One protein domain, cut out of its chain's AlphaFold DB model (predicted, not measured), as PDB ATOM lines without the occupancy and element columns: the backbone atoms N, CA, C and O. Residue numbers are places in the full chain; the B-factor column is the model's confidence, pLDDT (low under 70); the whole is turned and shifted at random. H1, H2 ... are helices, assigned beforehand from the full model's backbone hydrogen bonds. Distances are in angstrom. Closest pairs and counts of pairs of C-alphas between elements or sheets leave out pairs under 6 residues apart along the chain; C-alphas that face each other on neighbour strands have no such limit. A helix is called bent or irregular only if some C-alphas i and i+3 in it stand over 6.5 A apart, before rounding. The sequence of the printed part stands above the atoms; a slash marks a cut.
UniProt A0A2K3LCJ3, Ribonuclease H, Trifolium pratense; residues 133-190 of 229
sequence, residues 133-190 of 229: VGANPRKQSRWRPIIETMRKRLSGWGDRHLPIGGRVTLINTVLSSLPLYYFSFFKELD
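Overview. This is residues 133 to 190 of the 229 residues of the protein "Ribonuclease H" of Trifolium pratense (UniProt A0A2K3LCJ3). A long helical hairpin: helix H1 runs one way, a loop at one end turns the chain, and the longer helix H2 folds back beside it. The two helices make the length of a rod, and the first printed residues, 133 to 139, lie at the end of the rod where H2 finishes, with the C-alphas of Val 133 and Asp 190, the first and last printed, 13.5 A apart. The printed part has 58 residues with two named helices, H1 then H2, and no named strand; the class is all helix. The whole is loose, with a radius of gyration of the C-alphas of 13.9 A, and the C-alphas span 42 by 19 by 14 A.

Along the chain. Residues 133 to 139 come before the first helix. H1 covers residues 140 to 155, from C-alpha 140 at (187.231, 265.231, 250.633) to C-alpha 155 at (197.971, 248.089, 242.272), 21.9 A. It is irregular, but only just: C-alphas 142 and 145 are 6.9 A apart. It also has a kink of 28 degrees near residue 147. H2 covers residues 164 to 188 and measures 36.4 A, ending with C-alpha 188 at (178.455, 255.617, 265.391). It is neither bent nor irregular, but only just: C-alphas 175 and 178 are 6.1 A apart.

Arrangement. H1 and H2 form a helical hairpin, two helices in succession that touch and run opposite ways, here at a shallow tilt of 27 degrees. Their closest C-alphas are those of Met 150 and Val 174, 6.7 A apart. H1 touches H2 with residues 150 to 154 alone, and H2 touches H1 with residues 171 to 178 alone. Of the O i to N i+4 pairs, 9 of 12 in H1 and 18 of 21 in H2 are within hydrogen-bond range.

Size, cuts and confidence. The C-alphas of His 161 and Asp 190, the two farthest apart, are 42.9 A from each other. The printed part has no cut, and the link from H1 to H2, 8 residues, is short. The mean pLDDT of the printed part is 73.1; residues 133 to 140, 157 to 161 and 184 to 190 are under 70.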
ATOM      1  N   VAL A 133     191.001 259.946 263.988       69.06
ATOM      2  CA  VAL A 133     189.983 260.268 264.992       69.06
ATOM      3  C   VAL A 133     189.766 261.778 265.055       69.06
ATOM      4  O   VAL A 133     190.696 262.580 265.019       69.06
ATOM      5  N   GLY A 134     188.481 262.140 265.041       63.53
ATOM      6  CA  GLY A 134     187.906 263.475 265.212       63.53
ATOM      7  C   GLY A 134     188.276 264.576 264.216       63.53
ATOM      8  O   GLY A 134     187.722 265.672 264.256       63.53
ATOM      9  N   ALA A 135     189.067 264.291 263.189       63.44
ATOM     10  CA  ALA A 135     188.977 265.155 262.023       63.44
ATOM     11  C   ALA A 135     187.516 265.090 261.437       63.44
ATOM     12  O   ALA A 135     186.775 264.132 261.663       63.44
ATOM     13  N   ASN A 136     187.148 266.007 260.538       68.81
ATOM     14  CA  ASN A 136     185.827 266.008 259.885       68.81
ATOM     15  C   ASN A 136     185.666 264.962 258.730       68.81
ATOM     16  O   ASN A 136     186.404 265.056 257.737       68.81
ATOM     17  N   PRO A 137     184.716 263.999 258.796       63.91
ATOM     18  CA  PRO A 137     184.445 263.011 257.735       63.91
ATOM     19  C   PRO A 137     183.856 263.601 256.447       63.91
ATOM     20  O   PRO A 137     183.940 262.982 255.391       63.91
ATOM     21  N   ARG A 138     183.313 264.820 256.494       67.56
ATOM     22  CA  ARG A 138     182.690 265.497 255.346       67.56
ATOM     23  C   ARG A 138     183.713 266.165 254.410       67.56
ATOM     24  O   ARG A 138     183.354 266.607 253.324       67.56
ATOM     25  N   LYS A 139     184.999 266.242 254.787       69.44
ATOM     26  CA  LYS A 139     186.060 266.825 253.942       69.44
ATOM     27  C   LYS A 139     186.645 265.789 252.976       69.44
ATOM     28  O   LYS A 139     187.187 264.774 253.406       69.44
ATOM     29  N   GLN A 140     186.653 266.097 251.675       68.50
ATOM     30  CA  GLN A 140     187.231 265.231 250.633       68.50
ATOM     31  C   GLN A 140     188.710 264.892 250.889       68.50
ATOM     32  O   GLN A 140     189.145 263.767 250.639       68.50
ATOM     33  N   SER A 141     189.490 265.841 251.420       71.06
ATOM     34  CA  SER A 141     190.904 265.630 251.754       71.06
ATOM     35  C   SER A 141     191.122 264.478 252.740       71.06
ATOM     36  O   SER A 141     192.145 263.804 252.649       71.06
ATOM     37  N   ARG A 142     190.146 264.192 253.612       70.44
ATOM     38  CA  ARG A 142     190.220 263.094 254.581       70.44
ATOM     39  C   ARG A 142     190.132 261.717 253.936       70.44
ATOM     40  O   ARG A 142     190.734 260.776 254.427       70.44
ATOM     41  N   TRP A 143     189.390 261.580 252.844       74.75
ATOM     42  CA  TRP A 143     189.218 260.282 252.187       74.75
ATOM     43  C   TRP A 143     190.435 259.896 251.341       74.75
ATOM     44  O   TRP A 143     190.562 258.743 250.937       74.75
ATOM     45  N   ARG A 144     191.373 260.828 251.109       79.31
ATOM     46  CA  ARG A 144     192.571 260.587 250.294       79.31
ATOM     47  C   ARG A 144     193.439 259.423 250.794       79.31
ATOM     48  O   ARG A 144     193.759 258.586 249.956       79.31
ATOM     49  N   PRO A 145     193.790 259.291 252.090       75.81
ATOM     50  CA  PRO A 145     194.605 258.172 252.574       75.81
ATOM     51  C   PRO A 145     193.895 256.818 252.436       75.81
ATOM     52  O   PRO A 145     194.527 255.807 252.141       75.81
ATOM     53  N   ILE A 146     192.567 256.802 252.584       75.25
ATOM     54  CA  ILE A 146     191.732 255.603 252.427       75.25
ATOM     55  C   ILE A 146     191.723 255.160 250.961       75.25
ATOM     56  O   ILE A 146     192.003 254.000 250.654       75.25
ATOM     57  N   ILE A 147     191.472 256.106 250.049       81.62
ATOM     58  CA  ILE A 147     191.514 255.880 248.599       81.62
ATOM     59  C   ILE A 147     192.914 255.428 248.172       81.62
ATOM     60  O   ILE A 147     193.040 254.516 247.359       81.62
ATOM     61  N   GLU A 148     193.969 256.018 248.733       83.81
ATOM     62  CA  GLU A 148     195.345 255.622 248.434       83.81
ATOM     63  C   GLU A 148     195.661 254.216 248.957       83.81
ATOM     64  O   GLU A 148     196.294 253.424 248.263       83.81
ATOM     65  N   THR A 149     195.136 253.846 250.126       81.38
ATOM     66  CA  THR A 149     195.257 252.484 250.661       81.38
ATOM     67  C   THR A 149     194.556 251.471 249.760       81.38
ATOM     68  O   THR A 149     195.126 250.422 249.454       81.38
ATOM     69  N   MET A 150     193.347 251.786 249.285       82.44
ATOM     70  CA  MET A 150     192.639 250.959 248.301       82.44
ATOM     71  C   MET A 150     193.430 250.856 246.997       82.44
ATOM     72  O   MET A 150     193.636 249.752 246.499       82.44
ATOM     73  N   ARG A 151     193.938 251.981 246.477       84.69
ATOM     74  CA  ARG A 151     194.758 252.025 245.260       84.69
ATOM     75  C   ARG A 151     196.004 251.159 245.403       84.69
ATOM     76  O   ARG A 151     196.234 250.324 244.538       84.69
ATOM     77  N   LYS A 152     196.752 251.286 246.501       84.81
ATOM     78  CA  LYS A 152     197.947 250.480 246.800       84.81
ATOM     79  C   LYS A 152     197.625 248.989 246.911       84.81
ATOM     80  O   LYS A 152     198.363 248.146 246.404       84.81
ATOM     81  N   ARG A 153     196.501 248.652 247.551       81.69
ATOM     82  CA  ARG A 153     196.025 247.268 247.662       81.69
ATOM     83  C   ARG A 153     195.512 246.700 246.354       81.69
ATOM     84  O   ARG A 153     195.478 245.489 246.267       81.69
ATOM     85  N   LEU A 154     195.109 247.510 245.378       81.31
ATOM     86  CA  LEU A 154     194.702 247.045 244.048       81.31
ATOM     87  C   LEU A 154     195.892 247.007 243.076       81.31
ATOM     88  O   LEU A 154     196.017 246.065 242.297       81.31
ATOM     89  N   SER A 155     196.805 247.980 243.156       80.75
ATOM     90  CA  SER A 155     197.971 248.089 242.272       80.75
ATOM     91  C   SER A 155     198.973 246.955 242.473       80.75
ATOM     92  O   SER A 155     199.513 246.452 241.492       80.75
ATOM     93  N   GLY A 156     199.140 246.461 243.707       71.06
ATOM     94  CA  GLY A 156     199.998 245.307 244.012       71.06
ATOM     95  C   GLY A 156     199.583 243.982 243.348       71.06
ATOM     96  O   GLY A 156     200.303 242.991 243.465       71.06
ATOM     97  N   TRP A 157     198.438 243.944 242.656       69.19
ATOM     98  CA  TRP A 157     197.894 242.740 242.014       69.19
ATOM     99  C   TRP A 157     197.781 242.845 240.500       69.19
ATOM    100  O   TRP A 157     197.491 241.835 239.862       69.19
ATOM    101  N   GLY A 158     198.029 244.027 239.922       62.50
ATOM    102  CA  GLY A 158     198.014 244.218 238.469       62.50
ATOM    103  C   GLY A 158     198.981 243.280 237.737       62.50
ATOM    104  O   GLY A 158     198.672 242.834 236.637       62.50
ATOM    105  N   ASP A 159     200.078 242.908 238.401       63.00
ATOM    106  CA  ASP A 159     201.136 242.034 237.879       63.00
ATOM    107  C   ASP A 159     200.901 240.528 238.115       63.00
ATOM    108  O   ASP A 159     201.712 239.689 237.726       63.00
ATOM    109  N   ARG A 160     199.796 240.137 238.767       66.00
ATOM    110  CA  ARG A 160     199.484 238.724 239.037       66.00
ATOM    111  C   ARG A 160     198.532 238.183 237.971       66.00
ATOM    112  O   ARG A 160     197.482 238.770 237.699       66.00
ATOM    113  N   HIS A 161     198.848 237.018 237.402       69.75
ATOM    114  CA  HIS A 161     197.969 236.287 236.478       69.75
ATOM    115  C   HIS A 161     196.753 235.693 237.213       69.75
ATOM    116  O   HIS A 161     196.636 234.487 237.407       69.75
ATOM    117  N   LEU A 162     195.845 236.556 237.667       73.62
ATOM    118  CA  LEU A 162     194.573 236.168 238.265       73.62
ATOM    119  C   LEU A 162     193.513 235.963 237.176       73.62
ATOM    120  O   LEU A 162     193.354 236.850 236.326       73.62
ATOM    121  N   PRO A 163     192.740 234.861 237.230       82.94
ATOM    122  CA  PRO A 163     191.564 234.693 236.386       82.94
ATOM    123  C   PRO A 163     190.537 235.798 236.670       82.94
ATOM    124  O   PRO A 163     190.517 236.383 237.757       82.94
ATOM    125  N   ILE A 164     189.655 236.070 235.704       82.00
ATOM    126  CA  ILE A 164     188.677 237.171 235.772       82.00
ATOM    127  C   ILE A 164     187.829 237.117 237.056       82.00
ATOM    128  O   ILE A 164     187.645 238.136 237.714       82.00
ATOM    129  N   GLY A 165     187.417 235.914 237.477       82.88
ATOM    130  CA  GLY A 165     186.678 235.706 238.723       82.88
ATOM    131  C   GLY A 165     187.492 236.066 239.967       82.88
ATOM    132  O   GLY A 165     186.971 236.700 240.876       82.88
ATOM    133  N   GLY A 166     188.794 235.765 239.980       79.88
ATOM    134  CA  GLY A 166     189.695 236.168 241.063       79.88
ATOM    135  C   GLY A 166     189.858 237.686 241.154       79.88
ATOM    136  O   GLY A 166     189.867 238.233 242.253       79.88
ATOM    137  N   ARG A 167     189.911 238.382 240.009       82.44
ATOM    138  CA  ARG A 167     189.968 239.855 239.963       82.44
ATOM    139  C   ARG A 167     188.679 240.491 240.481       82.44
ATOM    140  O   ARG A 167     188.751 241.410 241.289       82.44
ATOM    141  N   VAL A 168     187.516 239.985 240.066       82.94
ATOM    142  CA  VAL A 168     186.207 240.476 240.535       82.94
ATOM    143  C   VAL A 168     186.044 240.245 242.036       82.94
ATOM    144  O   VAL A 168     185.693 241.172 242.761       82.94
ATOM    145  N   THR A 169     186.368 239.047 242.529       82.81
ATOM    146  CA  THR A 169     186.325 238.742 243.964       82.81
ATOM    147  C   THR A 169     187.268 239.639 244.762       82.81
ATOM    148  O   THR A 169     186.883 240.114 245.828       82.81
ATOM    149  N   LEU A 170     188.471 239.921 244.246       78.25
ATOM    150  CA  LEU A 170     189.445 240.809 244.888       78.25
ATOM    151  C   LEU A 170     188.955 242.264 244.947       78.25
ATOM    152  O   LEU A 170     189.031 242.907 245.991       78.25
ATOM    153  N   ILE A 171     188.419 242.779 243.837       82.81
ATOM    154  CA  ILE A 171     187.827 244.121 243.782       82.81
ATOM    155  C   ILE A 171     186.679 244.216 244.786       82.81
ATOM    156  O   ILE A 171     186.660 245.136 245.600       82.81
ATOM    157  N   ASN A 172     185.775 243.234 244.788       81.19
ATOM    158  CA  ASN A 172     184.652 243.202 245.717       81.19
ATOM    159  C   ASN A 172     185.121 243.118 247.170       81.19
ATOM    160  O   ASN A 172     184.573 243.819 248.013       81.19
ATOM    161  N   THR A 173     186.153 242.333 247.485       82.00
ATOM    162  CA  THR A 173     186.675 242.274 248.859       82.00
ATOM    163  C   THR A 173     187.293 243.599 249.284       82.00
ATOM    164  O   THR A 173     186.961 244.082 250.363       82.00
ATOM    165  N   VAL A 174     188.130 244.238 248.462       82.56
ATOM    166  CA  VAL A 174     188.783 245.512 248.825       82.56
ATOM    167  C   VAL A 174     187.782 246.672 248.891       82.56
ATOM    168  O   VAL A 174     187.784 247.416 249.871       82.56
ATOM    169  N   LEU A 175     186.917 246.812 247.882       79.44
ATOM    170  CA  LEU A 175     185.949 247.909 247.786       79.44
ATOM    171  C   LEU A 175     184.706 247.713 248.658       79.44
ATOM    172  O   LEU A 175     184.001 248.684 248.896       79.44
ATOM    173  N   SER A 176     184.436 246.508 249.163       78.44
ATOM    174  CA  SER A 176     183.363 246.317 250.149       78.44
ATOM    175  C   SER A 176     183.904 246.414 251.571       78.44
ATOM    176  O   SER A 176     183.370 247.167 252.374       78.44
ATOM    177  N   SER A 177     184.992 245.707 251.900       78.88
ATOM    178  CA  SER A 177     185.455 245.612 253.295       78.88
ATOM    179  C   SER A 177     186.006 246.923 253.851       78.88
ATOM    180  O   SER A 177     185.669 247.283 254.974       78.88
ATOM    181  N   LEU A 178     186.822 247.658 253.084       75.50
ATOM    182  CA  LEU A 178     187.432 248.890 253.580       75.50
ATOM    183  C   LEU A 178     186.391 249.998 253.767       75.50
ATOM    184  O   LEU A 178     186.330 250.527 254.872       75.50
ATOM    185  N   PRO A 179     185.529 250.345 252.790       75.38
ATOM    186  CA  PRO A 179     184.514 251.367 253.025       75.38
ATOM    187  C   PRO A 179     183.559 250.980 254.148       75.38
ATOM    188  O   PRO A 179     183.255 251.832 254.970       75.38
ATOM    189  N   LEU A 180     183.140 249.710 254.241       75.81
ATOM    190  CA  LEU A 180     182.293 249.255 255.349       75.81
ATOM    191  C   LEU A 180     182.983 249.426 256.708       75.81
ATOM    192  O   LEU A 180     182.349 249.929 257.631       75.81
ATOM    193  N   TYR A 181     184.270 249.082 256.811       74.75
ATOM    194  CA  TYR A 181     185.076 249.329 258.007       74.75
ATOM    195  C   TYR A 181     185.155 250.824 258.340       74.75
ATOM    196  O   TYR A 181     184.873 251.216 259.460       74.75
ATOM    197  N   TYR A 182     185.462 251.696 257.377       71.94
ATOM    198  CA  TYR A 182     185.528 253.138 257.639       71.94
ATOM    199  C   TYR A 182     184.152 253.731 257.998       71.94
ATOM    200  O   TYR A 182     184.048 254.555 258.907       71.94
ATOM    201  N   PHE A 183     183.077 253.309 257.326       72.69
ATOM    202  CA  PHE A 183     181.722 253.811 257.567       72.69
ATOM    203  C   PHE A 183     181.114 253.325 258.881       72.69
ATOM    204  O   PHE A 183     180.335 254.076 259.469       72.69
ATOM    205  N   SER A 184     181.459 252.128 259.376       68.69
ATOM    206  CA  SER A 184     180.960 251.667 260.677       68.69
ATOM    207  C   SER A 184     181.374 252.611 261.807       68.69
ATOM    208  O   SER A 184     180.564 252.893 262.680       68.69
ATOM    209  N   PHE A 185     182.578 253.187 261.738       63.22
ATOM    210  CA  PHE A 185     183.047 254.162 262.727       63.22
ATOM    211  C   PHE A 185     182.393 255.539 262.579       63.22
ATOM    212  O   PHE A 185     182.006 256.143 263.576       63.22
ATOM    213  N   PHE A 186     182.226 256.046 261.353       63.19
ATOM    214  CA  PHE A 186     181.621 257.372 261.155       63.19
ATOM    215  C   PHE A 186     180.112 257.401 261.436       63.19
ATOM    216  O   PHE A 186     179.603 258.447 261.823       63.19
ATOM    217  N   LYS A 187     179.406 256.272 261.289       52.69
ATOM    218  CA  LYS A 187     177.970 256.157 261.597       52.69
ATOM    219  C   LYS A 187     177.674 256.153 263.105       52.69
ATOM    220  O   LYS A 187     176.591 256.558 263.515       52.69
ATOM    221  N   GLU A 188     178.606 255.675 263.928       44.75
ATOM    222  CA  GLU A 188     178.455 255.617 265.391       44.75
ATOM    223  C   GLU A 188     178.646 256.996 266.052       44.75
ATOM    224  O   GLU A 188     178.045 257.272 267.083       44.75
ATOM    225  N   LEU A 189     179.428 257.882 265.423       42.94
ATOM    226  CA  LEU A 189     179.731 259.240 265.898       42.94
ATOM    227  C   LEU A 189     178.610 260.270 265.628       42.94
ATOM    228  O   LEU A 189     178.736 261.416 266.044       42.94
ATOM    229  N   ASP A 190     177.539 259.877 264.932       40.41
ATOM    230  CA  ASP A 190     176.469 260.768 264.441       40.41
ATOM    231  C   ASP A 190     175.181 260.698 265.295       40.41
ATOM    232  O   ASP A 190     174.182 261.333 264.969       40.41
TER     233      ASP A 190